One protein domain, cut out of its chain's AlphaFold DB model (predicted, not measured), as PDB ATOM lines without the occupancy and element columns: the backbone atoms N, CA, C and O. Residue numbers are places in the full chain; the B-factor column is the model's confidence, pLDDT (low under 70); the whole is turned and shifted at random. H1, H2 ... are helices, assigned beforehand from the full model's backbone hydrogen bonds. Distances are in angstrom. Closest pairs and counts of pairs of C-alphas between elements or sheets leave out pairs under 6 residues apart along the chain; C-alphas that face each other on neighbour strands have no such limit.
ATOM      1  N   VAL A   2      10.633 111.401  -2.154       81.44
ATOM      2  CA  VAL A   2       9.353 110.692  -1.889       81.44
ATOM      3  C   VAL A   2       9.294 110.006  -0.511       81.44
ATOM      4  O   VAL A   2       8.301 110.153   0.195       81.44
ATOM      5  N   GLY A   3      10.381 109.352  -0.080       78.25
ATOM      6  CA  GLY A   3      10.466 108.724   1.248       78.25
ATOM      7  C   GLY A   3      10.240 109.654   2.437       78.25
ATOM      8  O   GLY A   3       9.549 109.280   3.379       78.25
ATOM      9  N   ILE A   4      10.757 110.881   2.365       81.44
ATOM     10  CA  ILE A   4      10.586 111.884   3.424       81.44
ATOM     11  C   ILE A   4       9.140 112.370   3.457       81.44
ATOM     12  O   ILE A   4       8.576 112.514   4.533       81.44
ATOM     13  N   VAL A   5       8.526 112.579   2.289       87.38
ATOM     14  CA  VAL A   5       7.138 113.053   2.196       87.38
ATOM     15  C   VAL A   5       6.170 112.025   2.779       87.38
ATOM     16  O   VAL A   5       5.321 112.387   3.583       87.38
ATOM     17  N   ILE A   6       6.320 110.742   2.434       87.81
ATOM     18  CA  ILE A   6       5.454 109.680   2.973       87.81
ATOM     19  C   ILE A   6       5.630 109.542   4.487       87.81
ATOM     20  O   ILE A   6       4.638 109.468   5.209       87.81
ATOM     21  N   ALA A   7       6.873 109.558   4.973       88.19
ATOM     22  CA  ALA A   7       7.146 109.535   6.403       88.19
ATOM     23  C   ALA A   7       6.527 110.751   7.117       88.19
ATOM     24  O   ALA A   7       5.872 110.585   8.141       88.19
ATOM     25  N   ALA A   8       6.656 111.954   6.550       88.50
ATOM     26  CA  ALA A   8       6.078 113.172   7.109       88.50
ATOM     27  C   ALA A   8       4.545 113.116   7.162       88.50
ATOM     28  O   ALA A   8       3.971 113.395   8.208       88.50
ATOM     29  N   VAL A   9       3.883 112.689   6.081       92.06
ATOM     30  CA  VAL A   9       2.419 112.531   6.049       92.06
ATOM     31  C   VAL A   9       1.957 111.517   7.095       92.06
ATOM     32  O   VAL A   9       1.016 111.792   7.835       92.06
ATOM     33  N   ALA A  10       2.630 110.369   7.203       91.69
ATOM     34  CA  ALA A  10       2.294 109.360   8.203       91.69
ATOM     35  C   ALA A  10       2.458 109.887   9.637       91.69
ATOM     36  O   ALA A  10       1.596 109.646  10.477       91.69
ATOM     37  N   VAL A  11       3.522 110.649   9.906       92.06
ATOM     38  CA  VAL A  11       3.748 111.302  11.203       92.06
ATOM     39  C   VAL A  11       2.671 112.350  11.485       92.06
ATOM     40  O   VAL A  11       2.151 112.389  12.594       92.06
ATOM     41  N   THR A  12       2.268 113.155  10.501       92.25
ATOM     42  CA  THR A  12       1.170 114.119  10.667       92.25
ATOM     43  C   THR A  12      -0.149 113.423  10.988       92.25
ATOM     44  O   THR A  12      -0.851 113.849  11.900       92.25
ATOM     45  N   LEU A  13      -0.483 112.332  10.295       94.06
ATOM     46  CA  LEU A  13      -1.685 111.556  10.605       94.06
ATOM     47  C   LEU A  13      -1.607 110.963  12.016       94.06
ATOM     48  O   LEU A  13      -2.550 111.097  12.788       94.06
ATOM     49  N   ALA A  14      -0.469 110.374  12.387       93.56
ATOM     50  CA  ALA A  14      -0.255 109.844  13.731       93.56
ATOM     51  C   ALA A  14      -0.369 110.924  14.824       93.56
ATOM     52  O   ALA A  14      -0.822 110.617  15.923       93.56
ATOM     53  N   TYR A  15       0.006 112.170  14.516       93.19
ATOM     54  CA  TYR A  15      -0.138 113.314  15.416       93.19
ATOM     55  C   TYR A  15      -1.609 113.698  15.593       93.19
ATOM     56  O   TYR A  15      -2.080 113.813  16.717       93.19
ATOM     57  N   VAL A  16      -2.345 113.843  14.484       93.62
ATOM     58  CA  VAL A  16      -3.767 114.235  14.489       93.62
ATOM     59  C   VAL A  16      -4.643 113.210  15.210       93.62
ATOM     60  O   VAL A  16      -5.610 113.589  15.860       93.62
ATOM     61  N   PHE A  17      -4.313 111.923  15.098       94.00
ATOM     62  CA  PHE A  17      -5.077 110.840  15.719       94.00
ATOM     63  C   PHE A  17      -4.528 110.380  17.075       94.00
ATOM     64  O   PHE A  17      -4.982 109.355  17.575       94.00
ATOM     65  N   GLU A  18      -3.540 111.081  17.648       92.62
ATOM     66  CA  GLU A  18      -2.914 110.719  18.933       92.62
ATOM     67  C   GLU A  18      -2.493 109.236  18.984       92.62
ATOM     68  O   GLU A  18      -2.611 108.536  19.994       92.62
ATOM     69  N   ALA A  19      -1.997 108.725  17.851       93.31
ATOM     70  CA  ALA A  19      -1.777 107.298  17.656       93.31
ATOM     71  C   ALA A  19      -0.865 106.673  18.732       93.31
ATOM     72  O   ALA A  19      -1.224 105.608  19.241       93.31
ATOM     73  N   PRO A  20       0.256 107.301  19.160       94.00
ATOM     74  CA  PRO A  20       1.074 106.753  20.239       94.00
ATOM     75  C   PRO A  20       0.275 106.537  21.524       94.00
ATOM     76  O   PRO A  20       0.368 105.462  22.110       94.00
ATOM     77  N   ASN A  21      -0.543 107.513  21.935       95.75
ATOM     78  CA  ASN A  21      -1.371 107.410  23.134       95.75
ATOM     79  C   ASN A  21      -2.339 106.223  23.034       95.75
ATOM     80  O   ASN A  21      -2.337 105.348  23.902       95.75
ATOM     81  N   SER A  22      -3.076 106.140  21.922       95.12
ATOM     82  CA  SER A  22      -4.047 105.062  21.683       95.12
ATOM     83  C   SER A  22      -3.420 103.662  21.697       95.12
ATOM     84  O   SER A  22      -4.065 102.689  22.084       95.12
ATOM     85  N   LEU A  23      -2.142 103.557  21.321       95.25
ATOM     86  CA  LEU A  23      -1.391 102.304  21.278       95.25
ATOM     87  C   LEU A  23      -0.634 102.010  22.584       95.25
ATOM     88  O   LEU A  23      -0.022 100.949  22.707       95.25
ATOM     89  N   GLY A  24      -0.696 102.910  23.571       96.19
ATOM     90  CA  GLY A  24      -0.178 102.701  24.919       96.19
ATOM     91  C   GLY A  24       1.017 103.565  25.324       96.19
ATOM     92  O   GLY A  24       1.607 103.289  26.371       96.19
ATOM     93  N   ALA A  25       1.381 104.593  24.561       96.25
ATOM     94  CA  ALA A  25       2.260 105.648  25.051       96.25
ATOM     95  C   ALA A  25       1.547 106.443  26.148       96.25
ATOM     96  O   ALA A  25       0.322 106.547  26.188       96.25
ATOM     97  N   HIS A  26       2.314 107.002  27.068       95.56
ATOM     98  CA  HIS A  26       1.743 107.788  28.150       95.56
ATOM     99  C   HIS A  26       1.305 109.181  27.635       95.56
ATOM    100  O   HIS A  26       2.054 109.804  26.877       95.56
ATOM    101  N   PRO A  27       0.174 109.736  28.111       94.69
ATOM    102  CA  PRO A  27      -0.360 111.019  27.632       94.69
ATOM    103  C   PRO A  27       0.607 112.204  27.743       94.69
ATOM    104  O   PRO A  27       0.641 113.059  26.879       94.69
ATOM    105  N   PHE A  28       1.417 112.260  28.802       94.94
ATOM    106  CA  PHE A  28       2.353 113.377  29.009       94.94
ATOM    107  C   PHE A  28       3.439 113.515  27.922       94.94
ATOM    108  O   PHE A  28       3.998 114.599  27.758       94.94
ATOM    109  N   TRP A  29       3.768 112.434  27.207       93.75
ATOM    110  CA  TRP A  29       4.891 112.416  26.266       93.75
ATOM    111  C   TRP A  29       4.567 111.804  24.902       93.75
ATOM    112  O   TRP A  29       5.463 111.579  24.092       93.75
ATOM    113  N   ASP A  30       3.288 111.610  24.596       91.75
ATOM    114  CA  ASP A  30       2.801 111.033  23.342       91.75
ATOM    115  C   ASP A  30       3.292 111.793  22.089       91.75
ATOM    116  O   ASP A  30       3.886 111.207  21.181       91.75
ATOM    117  N   GLN A  31       3.132 113.115  22.062       92.50
ATOM    118  CA  GLN A  31       3.524 113.970  20.950       92.50
ATOM    119  C   GLN A  31       5.042 114.130  20.881       92.50
ATOM    120  O   GLN A  31       5.614 114.220  19.795       92.50
ATOM    121  N   GLN A  32       5.719 114.125  22.031       94.44
ATOM    122  CA  GLN A  32       7.177 114.238  22.105       94.44
ATOM    123  C   GLN A  32       7.840 112.981  21.539       94.44
ATOM    124  O   GLN A  32       8.758 113.089  20.727       94.44
ATOM    125  N   VAL A  33       7.326 111.799  21.899       95.19
ATOM    126  CA  VAL A  33       7.698 110.510  21.299       95.19
ATOM    127  C   VAL A  33       7.564 110.568  19.791       95.19
ATOM    128  O   VAL A  33       8.478 110.150  19.076       95.19
ATOM    129  N   LEU A  34       6.442 111.103  19.310       95.25
ATOM    130  CA  LEU A  34       6.173 111.158  17.887       95.25
ATOM    131  C   LEU A  34       7.162 112.073  17.154       95.25
ATOM    132  O   LEU A  34       7.803 111.642  16.202       95.25
ATOM    133  N   VAL A  35       7.316 113.320  17.603       94.81
ATOM    134  CA  VAL A  35       8.148 114.324  16.922       94.81
ATOM    135  C   VAL A  35       9.634 113.972  17.008       94.81
ATOM    136  O   VAL A  35      10.334 113.982  15.991       94.81
ATOM    137  N   ILE A  36      10.128 113.621  18.198       97.19
ATOM    138  CA  ILE A  36      11.541 113.280  18.403       97.19
ATOM    139  C   ILE A  36      11.860 111.951  17.715       97.19
ATOM    140  O   ILE A  36      12.845 111.858  16.983       97.19
ATOM    141  N   GLY A  37      11.008 110.937  17.897       97.38
ATOM    142  CA  GLY A  37      11.155 109.646  17.235       97.38
ATOM    143  C   GLY A  37      11.165 109.790  15.715       97.38
ATOM    144  O   GLY A  37      12.049 109.244  15.062       97.38
ATOM    145  N   ALA A  38      10.261 110.588  15.140       96.19
ATOM    146  CA  ALA A  38      10.231 110.840  13.702       96.19
ATOM    147  C   ALA A  38      11.520 111.500  13.193       96.19
ATOM    148  O   ALA A  38      12.067 111.073  12.174       96.19
ATOM    149  N   GLY A  39      12.047 112.490  13.921       95.88
ATOM    150  CA  GLY A  39      13.333 113.116  13.603       95.88
ATOM    151  C   GLY A  39      14.481 112.101  13.583       95.88
ATOM    152  O   GLY A  39      15.225 112.021  12.602       95.88
ATOM    153  N   ILE A  40      14.577 111.263  14.620       98.00
ATOM    154  CA  ILE A  40      15.575 110.185  14.706       98.00
ATOM    155  C   ILE A  40      15.395 109.196  13.548       98.00
ATOM    156  O   ILE A  40      16.361 108.840  12.877       98.00
ATOM    157  N   GLY A  41      14.164 108.769  13.271       97.00
ATOM    158  CA  GLY A  41      13.863 107.807  12.218       97.00
ATOM    159  C   GLY A  41      14.169 108.315  10.810       97.00
ATOM    160  O   GLY A  41      14.671 107.558   9.981       97.00
ATOM    161  N   ALA A  42      13.940 109.601  10.538       94.50
ATOM    162  CA  ALA A  42      14.331 110.222   9.275       94.50
ATOM    163  C   ALA A  42      15.856 110.195   9.086       94.50
ATOM    164  O   ALA A  42      16.342 109.825   8.014       94.50
ATOM    165  N   ILE A  43      16.608 110.515  10.146       95.81
ATOM    166  CA  ILE A  43      18.071 110.425  10.157       95.81
ATOM    167  C   ILE A  43      18.509 108.973   9.921       95.81
ATOM    168  O   ILE A  43      19.265 108.716   8.990       95.81
ATOM    169  N   LEU A  44      17.980 108.003  10.674       96.56
ATOM    170  CA  LEU A  44      18.286 106.577  10.488       96.56
ATOM    171  C   LEU A  44      17.974 106.090   9.068       96.56
ATOM    172  O   LEU A  44      18.778 105.374   8.471       96.56
ATOM    173  N   GLY A  45      16.850 106.521   8.495       93.88
ATOM    174  CA  GLY A  45      16.484 106.238   7.113       93.88
ATOM    175  C   GLY A  45      17.551 106.711   6.122       93.88
ATOM    176  O   GLY A  45      17.963 105.935   5.257       93.88
ATOM    177  N   LEU A  46      18.050 107.940   6.284       93.19
ATOM    178  CA  LEU A  46      19.118 108.509   5.454       93.19
ATOM    179  C   LEU A  46      20.453 107.776   5.630       93.19
ATOM    180  O   LEU A  46      21.081 107.414   4.636       93.19
ATOM    181  N   ILE A  47      20.876 107.510   6.868       95.25
ATOM    182  CA  ILE A  47      22.151 106.819   7.133       95.25
ATOM    183  C   ILE A  47      22.104 105.376   6.606       95.25
ATOM    184  O   ILE A  47      23.122 104.823   6.204       95.25
ATOM    185  N   SER A  48      20.914 104.768   6.558       94.69
ATOM    186  CA  SER A  48      20.722 103.404   6.062       94.69
ATOM    187  C   SER A  48      20.799 103.263   4.540       94.69
ATOM    188  O   SER A  48      20.832 102.136   4.056       94.69
ATOM    189  N   LEU A  49      20.825 104.360   3.771       92.38
ATOM    190  CA  LEU A  49      20.794 104.326   2.301       92.38
ATOM    191  C   LEU A  49      21.852 103.421   1.634       92.38
ATOM    192  O   LEU A  49      21.500 102.811   0.624       92.38
ATOM    193  N   PRO A  50      23.089 103.277   2.156       92.62
ATOM    194  CA  PRO A  50      24.079 102.348   1.603       92.62
ATOM    195  C   PRO A  50      23.712 100.864   1.762       92.62
ATOM    196  O   PRO A  50      24.296 100.013   1.092       92.62
ATOM    197  N   LEU A  51      22.770 100.525   2.649       92.31
ATOM    198  CA  LEU A  51      22.354  99.147   2.899       92.31
ATOM    199  C   LEU A  51      21.367  98.649   1.826       92.31
ATOM    200  O   LEU A  51      20.548  99.424   1.319       92.31
ATOM    201  N   PRO A  52      21.349  97.335   1.523       92.12
ATOM    202  CA  PRO A  52      20.347  96.755   0.636       92.12
ATOM    203  C   PRO A  52      18.921  97.041   1.125       92.12
ATOM    204  O   PRO A  52      18.628  96.906   2.313       92.12
ATOM    205  N   ASN A  53      17.998  97.350   0.208       90.94
ATOM    206  CA  ASN A  53      16.604  97.655   0.563       90.94
ATOM    207  C   ASN A  53      15.943  96.568   1.423       90.94
ATOM    208  O   ASN A  53      15.196  96.899   2.338       90.94
ATOM    209  N   VAL A  54      16.237  95.289   1.164       93.44
ATOM    210  CA  VAL A  54      15.711  94.170   1.964       93.44
ATOM    211  C   VAL A  54      16.180  94.264   3.417       93.44
ATOM    212  O   VAL A  54      15.368  94.108   4.323       93.44
ATOM    213  N   ALA A  55      17.457  94.585   3.645       94.62
ATOM    214  CA  ALA A  55      18.013  94.740   4.985       94.62
ATOM    215  C   ALA A  55      17.406  95.947   5.713       94.62
ATOM    216  O   ALA A  55      17.068  95.847   6.886       94.62
ATOM    217  N   ARG A  56      17.205  97.068   5.011       95.19
ATOM    218  CA  ARG A  56      16.582  98.273   5.581       95.19
ATOM    219  C   ARG A  56      15.129  98.036   5.972       95.19
ATOM    220  O   ARG A  56      14.747  98.286   7.105       95.19
ATOM    221  N   ILE A  57      14.322  97.549   5.030       95.44
ATOM    222  CA  ILE A  57      12.885  97.329   5.231       95.44
ATOM    223  C   ILE A  57      12.675  96.249   6.293       95.44
ATOM    224  O   ILE A  57      11.955  96.486   7.258       95.44
ATOM    225  N   GLY A  58      13.334  95.094   6.151       97.12
ATOM    226  CA  GLY A  58      13.220  93.998   7.112       97.12
ATOM    227  C   GLY A  58      13.766  94.370   8.491       97.12
ATOM    228  O   GLY A  58      13.114  94.109   9.496       97.12
ATOM    229  N   GLY A  59      14.923  95.036   8.538       98.00
ATOM    230  CA  GLY A  59      15.561  95.468   9.778       98.00
ATOM    231  C   GLY A  59      14.729  96.495  10.537       98.00
ATOM    232  O   GLY A  59      14.453  96.294  11.715       98.00
ATOM    233  N   PHE A  60      14.267  97.562   9.878       98.31
ATOM    234  CA  PHE A  60      13.439  98.564  10.549       98.31
ATOM    235  C   PHE A  60      12.064  98.026  10.935       98.31
ATOM    236  O   PHE A  60      11.607  98.346  12.023       98.31
ATOM    237  N   LEU A  61      11.444  97.159  10.126       98.25
ATOM    238  CA  LEU A  61      10.201  96.491  10.519       98.25
ATOM    239  C   LEU A  61      10.391  95.650  11.788       98.25
ATOM    240  O   LEU A  61       9.612  95.771  12.731       98.25
ATOM    241  N   ALA A  62      11.444  94.828  11.829       98.56
ATOM    242  CA  ALA A  62      11.761  94.020  13.001       98.56
ATOM    243  C   ALA A  62      12.032  94.900  14.230       98.56
ATOM    244  O   ALA A  62      11.496  94.632  15.302       98.56
ATOM    245  N   LEU A  63      12.797  95.983  14.072       98.56
ATOM    246  CA  LEU A  63      13.063  96.940  15.148       98.56
ATOM    247  C   LEU A  63      11.790  97.635  15.640       98.56
ATOM    248  O   LEU A  63      11.638  97.787  16.847       98.56
ATOM    249  N   THR A  64      10.863  98.012  14.753       98.56
ATOM    250  CA  THR A  64       9.568  98.586  15.146       98.56
ATOM    251  C   THR A  64       8.788  97.619  16.024       98.56
ATOM    252  O   THR A  64       8.319  98.009  17.089       98.56
ATOM    253  N   VAL A  65       8.679  96.355  15.606       98.56
ATOM    254  CA  VAL A  65       7.944  95.328  16.360       98.56
ATOM    255  C   VAL A  65       8.611  95.066  17.708       98.56
ATOM    256  O   VAL A  65       7.940  95.098  18.735       98.56
ATOM    257  N   LEU A  66       9.929  94.857  17.732       98.69
ATOM    258  CA  LEU A  66      10.665  94.583  18.968       98.69
ATOM    259  C   LEU A  66      10.606  95.760  19.948       98.69
ATOM    260  O   LEU A  66      10.395  95.545  21.140       98.69
ATOM    261  N   ALA A  67      10.745  96.993  19.459       98.62
ATOM    262  CA  ALA A  67      10.637  98.189  20.289       98.62
ATOM    263  C   ALA A  67       9.222  98.362  20.860       98.62
ATOM    264  O   ALA A  67       9.087  98.676  22.041       98.62
ATOM    265  N   TYR A  68       8.183  98.097  20.060       98.56
ATOM    266  CA  TYR A  68       6.795  98.173  20.513       98.56
ATOM    267  C   TYR A  68       6.484  97.120  21.582       98.56
ATOM    268  O   TYR A  68       5.880  97.436  22.609       98.56
ATOM    269  N   LEU A  69       6.936  95.877  21.379       98.62
ATOM    270  CA  LEU A  69       6.777  94.803  22.359       98.62
ATOM    271  C   LEU A  69       7.512  95.128  23.664       98.62
ATOM    272  O   LEU A  69       6.938  94.968  24.738       98.62
ATOM    273  N   ALA A  70       8.741  95.646  23.579       98.62
ATOM    274  CA  ALA A  70       9.488  96.087  24.752       98.62
ATOM    275  C   ALA A  70       8.764  97.226  25.487       98.62
ATOM    276  O   ALA A  70       8.586  97.153  26.699       98.62
ATOM    277  N   ALA A  71       8.286  98.243  24.762       98.50
ATOM    278  CA  ALA A  71       7.542  99.358  25.343       98.50
ATOM    279  C   ALA A  71       6.252  98.897  26.041       98.50
ATOM    280  O   ALA A  71       5.927  99.389  27.123       98.50
ATOM    281  N   SER A  72       5.543  97.939  25.441       98.44
ATOM    282  CA  SER A  72       4.310  97.359  25.984       98.44
ATOM    283  C   SER A  72       4.585  96.556  27.256       98.44
ATOM    284  O   SER A  72       3.943  96.788  28.278       98.44
ATOM    285  N   TRP A  73       5.613  95.704  27.239       98.62
ATOM    286  CA  TRP A  73       6.059  94.972  28.425       98.62
ATOM    287  C   TRP A  73       6.500  95.915  29.557       98.62
ATOM    288  O   TRP A  73       6.144  95.706  30.719       98.62
ATOM    289  N   GLY A  74       7.228  96.987  29.224       98.50
ATOM    290  CA  GLY A  74       7.645  98.007  30.186       98.50
ATOM    291  C   GLY A  74       6.453  98.720  30.825       98.50
ATOM    292  O   GLY A  74       6.426  98.891  32.041       98.50
ATOM    293  N   LYS A  75       5.433  99.072  30.032       98.31
ATOM    294  CA  LYS A  75       4.186  99.673  30.527       98.31
ATOM    295  C   LYS A  75       3.476  98.754  31.519       98.31
ATOM    296  O   LYS A  75       3.118  99.196  32.607       98.31
ATOM    297  N   GLU A  76       3.253  97.499  31.131       98.31
ATOM    298  CA  GLU A  76       2.536  96.516  31.950       98.31
ATOM    299  C   GLU A  76       3.264  96.255  33.268       98.31
ATOM    300  O   GLU A  76       2.650  96.311  34.330       98.31
ATOM    301  N   THR A  77       4.584  96.061  33.212       98.50
ATOM    302  CA  THR A  77       5.414  95.808  34.397       98.50
ATOM    303  C   THR A  77       5.454  97.027  35.321       98.50
ATOM    304  O   THR A  77       5.259  96.898  36.529       98.50
ATOM    305  N   PHE A  78       5.620  98.230  34.763       98.38
ATOM    306  CA  PHE A  78       5.616  99.471  35.534       98.38
ATOM    307  C   PHE A  78       4.272  99.690  36.240       98.38
ATOM    308  O   PHE A  78       4.239  99.970  37.438       98.38
ATOM    309  N   ALA A  79       3.158  99.482  35.532       97.62
ATOM    310  CA  ALA A  79       1.820  99.593  36.102       97.62
ATOM    311  C   ALA A  79       1.555  98.526  37.177       97.62
ATOM    312  O   ALA A  79       1.036  98.852  38.243       97.62
ATOM    313  N   ALA A  80       1.956  97.274  36.937       98.31
ATOM    314  CA  ALA A  80       1.818  96.180  37.899       98.31
ATOM    315  C   ALA A  80       2.647  96.407  39.175       98.31
ATOM    316  O   ALA A  80       2.242  95.985  40.254       98.31
ATOM    317  N   SER A  81       3.778  97.110  39.061       97.88
ATOM    318  CA  SER A  81       4.605  97.522  40.199       97.88
ATOM    319  C   SER A  81       4.099  98.769  40.931       97.88
ATOM    320  O   SER A  81       4.803  99.267  41.800       97.88
ATOM    321  N   TYR A  82       2.930  99.318  40.575       96.94
ATOM    322  CA  TYR A  82       2.450 100.608  41.089       96.94
ATOM    323  C   TYR A  82       3.478 101.740  40.922       96.94
ATOM    324  O   TYR A  82       3.636 102.580  41.801       96.94
ATOM    325  N   ALA A  83       4.158 101.766  39.772       96.25
ATOM    326  CA  ALA A  83       5.224 102.709  39.429       96.25
ATOM    327  C   ALA A  83       6.543 102.587  40.228       96.25
ATOM    328  O   ALA A  83       7.410 103.450  40.090       96.25
ATOM    329  N   GLU A  84       6.747 101.513  40.997       97.88
ATOM    330  CA  GLU A  84       7.992 101.284  41.749       97.88
ATOM    331  C   GLU A  84       9.145 100.757  40.869       97.88
ATOM    332  O   GLU A  84      10.314 101.070  41.106       97.88
ATOM    333  N   ASP A  85       8.852  99.988  39.811       98.06
ATOM    334  CA  ASP A  85       9.878  99.481  38.892       98.06
ATOM    335  C   ASP A  85      10.322 100.561  37.889       98.06
ATOM    336  O   ASP A  85       9.905 100.620  36.728       98.06
ATOM    337  N   ALA A  86      11.237 101.424  38.326       98.12
ATOM    338  CA  ALA A  86      11.791 102.482  37.486       98.12
ATOM    339  C   ALA A  86      12.485 101.963  36.209       98.12
ATOM    340  O   ALA A  86      12.607 102.709  35.232       98.12
ATOM    341  N   PHE A  87      12.958 100.713  36.186       98.56
ATOM    342  CA  PHE A  87      13.576 100.136  34.995       98.56
ATOM    343  C   PHE A  87      12.522  99.820  33.932       98.56
ATOM    344  O   PHE A  87      12.681 100.233  32.779       98.56
ATOM    345  N   ALA A  88      11.408  99.201  34.325       98.50
ATOM    346  CA  ALA A  88      10.252  99.008  33.454       98.50
ATOM    347  C   ALA A  88       9.710 100.343  32.917       98.50
ATOM    348  O   ALA A  88       9.454 100.472  31.717       98.50
ATOM    349  N   GLY A  89       9.646 101.374  33.770       98.12
ATOM    350  CA  GLY A  89       9.263 102.729  33.364       98.12
ATOM    351  C   GLY A  89      10.187 103.322  32.291       98.12
ATOM    352  O   GLY A  89       9.720 103.932  31.328       98.12
ATOM    353  N   ARG A  90      11.503 103.091  32.384       98.38
ATOM    354  CA  ARG A  90      12.468 103.508  31.348       98.38
ATOM    355  C   ARG A  90      12.318 102.712  30.056       98.38
ATOM    356  O   ARG A  90      12.468 103.296  28.985       98.38
ATOM    357  N   ILE A  91      12.026 101.413  30.132       98.50
ATOM    358  CA  ILE A  91      11.772 100.587  28.943       98.50
ATOM    359  C   ILE A  91      10.503 101.048  28.231       98.50
ATOM    360  O   ILE A  91      10.514 101.182  27.008       98.50
ATOM    361  N   TRP A  92       9.448 101.374  28.981       98.31
ATOM    362  CA  TRP A  92       8.268 102.022  28.426       98.31
ATOM    363  C   TRP A  92       8.658 103.335  27.739       98.31
ATOM    364  O   TRP A  92       8.381 103.495  26.550       98.31
ATOM    365  N   TYR A  93       9.386 104.213  28.448       97.81
ATOM    366  CA  TYR A  93       9.858 105.505  27.941       97.81
ATOM    367  C   TYR A  93      10.631 105.396  26.626       97.81
ATOM    368  O   TYR A  93      10.157 105.780  25.558       97.81
ATOM    369  N   PHE A  94      11.826 104.819  26.668       98.25
ATOM    370  CA  PHE A  94      12.695 104.759  25.497       98.25
ATOM    371  C   PHE A  94      12.165 103.825  24.404       98.25
ATOM    372  O   PHE A  94      12.421 104.072  23.224       98.25
ATOM    373  N   GLY A  95      11.388 102.800  24.765       98.19
ATOM    374  CA  GLY A  95      10.768 101.882  23.814       98.19
ATOM    375  C   GLY A  95       9.810 102.589  22.855       98.19
ATOM    376  O   GLY A  95       9.816 102.302  21.659       98.19
ATOM    377  N   TRP A  96       9.050 103.578  23.327       98.25
ATOM    378  CA  TRP A  96       8.154 104.357  22.469       98.25
ATOM    379  C   TRP A  96       8.903 105.270  21.488       98.25
ATOM    380  O   TRP A  96       8.564 105.284  20.302       98.25
ATOM    381  N   PHE A  97       9.978 105.946  21.918       98.38
ATOM    382  CA  PHE A  97      10.846 106.695  20.989       98.38
ATOM    383  C   PHE A  97      11.470 105.776  19.938       98.38
ATOM    384  O   PHE A  97      11.470 106.104  18.752       98.38
ATOM    385  N   ALA A  98      11.968 104.610  20.360       98.44
ATOM    386  CA  ALA A  98      12.545 103.617  19.460       98.44
ATOM    387  C   ALA A  98      11.507 103.074  18.466       98.44
ATOM    388  O   ALA A  98      11.816 102.924  17.284       98.44
ATOM    389  N   THR A  99      10.268 102.851  18.913       98.50
ATOM    390  CA  THR A  99       9.155 102.393  18.070       98.50
ATOM    391  C   THR A  99       8.878 103.390  16.952       98.50
ATOM    392  O   THR A  99       8.890 103.013  15.779       98.50
ATOM    393  N   VAL A 100       8.693 104.672  17.290       98.19
ATOM    394  CA  VAL A 100       8.433 105.715  16.287       98.19
ATOM    395  C   VAL A 100       9.638 105.930  15.377       98.19
ATOM    396  O   VAL A 100       9.463 106.065  14.163       98.19
ATOM    397  N   ALA A 101      10.857 105.925  15.919       98.44
ATOM    398  CA  ALA A 101      12.066 106.070  15.117       98.44
ATOM    399  C   ALA A 101      12.210 104.940  14.092       98.44
ATOM    400  O   ALA A 101      12.388 105.203  12.901       98.44
ATOM    401  N   ALA A 102      12.058 103.688  14.522       98.50
ATOM    402  CA  ALA A 102      12.111 102.539  13.629       98.50
ATOM    403  C   ALA A 102      10.961 102.558  12.609       98.50
ATOM    404  O   ALA A 102      11.204 102.347  11.422       98.50
ATOM    405  N   ALA A 103       9.734 102.891  13.029       97.75
ATOM    406  CA  ALA A 103       8.578 102.962  12.130       97.75
ATOM    407  C   ALA A 103       8.759 104.043  11.055       97.75
ATOM    408  O   ALA A 103       8.497 103.817   9.874       97.75
ATOM    409  N   THR A 104       9.284 105.205  11.438       97.44
ATOM    410  CA  THR A 104       9.570 106.297  10.502       97.44
ATOM    411  C   THR A 104      10.675 105.903   9.519       97.44
ATOM    412  O   THR A 104      10.535 106.122   8.315       97.44
ATOM    413  N   ALA A 105      11.744 105.256   9.994       96.88
ATOM    414  CA  ALA A 105      12.822 104.752   9.141       96.88
ATOM    415  C   ALA A 105      12.350 103.635   8.185       96.88
ATOM    416  O   ALA A 105      12.794 103.560   7.031       96.88
ATOM    417  N   PHE A 106      11.409 102.799   8.633       97.06
ATOM    418  CA  PHE A 106      10.731 101.791   7.821       97.06
ATOM    419  C   PHE A 106       9.914 102.440   6.696       97.06
ATOM    420  O   PHE A 106      10.133 102.119   5.527       97.06
ATOM    421  N   LEU A 107       9.050 103.408   7.018       95.38
ATOM    422  CA  LEU A 107       8.240 104.139   6.035       95.38
ATOM    423  C   LEU A 107       9.107 104.888   5.021       95.38
ATOM    424  O   LEU A 107       8.878 104.800   3.812       95.38
ATOM    425  N   PHE A 108      10.159 105.555   5.497       94.00
ATOM    426  CA  PHE A 108      11.159 106.175   4.634       94.00
ATOM    427  C   PHE A 108      11.770 105.151   3.664       94.00
ATOM    428  O   PHE A 108      11.951 105.430   2.474       94.00
ATOM    429  N   SER A 109      12.080 103.949   4.157       93.25
ATOM    430  CA  SER A 109      12.728 102.902   3.369       93.25
ATOM    431  C   SER A 109      11.814 102.242   2.346       93.25
ATOM    432  O   SER A 109      12.272 101.979   1.235       93.25
ATOM    433  N   LEU A 110      10.530 102.059   2.661       91.56
ATOM    434  CA  LEU A 110       9.521 101.612   1.694       91.56
ATOM    435  C   LEU A 110       9.403 102.566   0.502       91.56
ATOM    436  O   LEU A 110       9.245 102.138  -0.638       91.56
ATOM    437  N   ALA A 111       9.516 103.863   0.766       86.38
ATOM    438  CA  ALA A 111       9.314 104.914  -0.216       86.38
ATOM    439  C   ALA A 111      10.616 105.406  -0.886       86.38
ATOM    440  O   ALA A 111      10.607 106.383  -1.643       86.38
ATOM    441  N   THR A 112      11.742 104.720  -0.647       84.12
ATOM    442  CA  THR A 112      13.020 104.989  -1.317       84.12
ATOM    443  C   THR A 112      13.300 103.946  -2.415       84.12
ATOM    444  O   THR A 112      13.462 102.761  -2.115       84.12
TER     445      THR A 112
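AT A GLANCE: This is residues 2 to 112 of the 119 residues of an uncharacterized protein of Cognatiyoonia sediminum (UniProt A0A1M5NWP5). A long helical hairpin, H4 and H5, makes the longest axis, and H3 crosses it on the H5 side. H1 runs back along H3, beginning beside the end of H5 and slanting away from it, while the short H2 lies by the beginning of H3. The printed part has 111 residues with five named helices, H1 to H5 in order along the chain, and no named strand; the class is all helix. The whole is compact, with a radius of gyration of the C-alphas of 14.1 A, and elongated, with spans of 44 by 28 by 16 A.

IN THESE COORDINATES: H4, the longest helix, holds residues 53 to 80 and measures 40.2 A from C-alpha 53 at (16.604, 97.655, 0.563) to C-alpha 80 at (1.818, 96.180, 37.899). H5 holds residues 86 to 110, 35.9 A long, and ends with C-alpha 110 at (9.521, 101.612, 1.694). H3 is residues 30 to 47, 25.6 A. H1 is residues 2 to 16, 21.3 A, beginning with C-alpha 2 at (9.353, 110.692, -1.889). H2 is residues 19 to 22, 5.1 A.

HOW THE PARTS SIT: H4 and H5 form a helical hairpin: they touch, with the C-alphas of Ala 71 and Trp 92 closest at 4.1 A, and run opposite ways at a shallow tilt of 24 degrees. H5 also touches H3, where the C-alphas of Gly 41 and Ala 101 come closest at 3.8 A; these two run the same way at a steep tilt of 49 degrees. H3 and H4 are near each other, with 6 pairs of C-alphas within 10 A. H3 touches H1, closest at the C-alphas of Gln 31 and Tyr 15, 6.7 A apart, and they run opposite ways at a shallow tilt of 9 degrees. H5 touches H1 with residues 104 to 110 alone; the closest C-alphas, those of Phe 108 and Gly 3, are 4.3 A apart, at a steep tilt of 43 degrees, opposite ways. H3 touches H2 with residues 30 to 34 alone, closest at the C-alphas of Asp 30 and Asn 21, 5.5 A. H1 and H4 are apart, and so are H2 and H4. In H1, H3 and H4 every O i to N i+4 pair is within hydrogen-bond range, in H5 20 of 21 are, and H2 is too short for such a pair.

THE WHOLE: The C-alphas of Pro 50 and Tyr 82, the two farthest apart, are 45.1 A from each other. The printed part, residues 2 to 112, has no cut. The links H1 to H2, H3 to H4 and H4 to H5 are tight, and H2 to H3 is short. The mean pLDDT of the printed part is 95.2, and no printed residue is under 70.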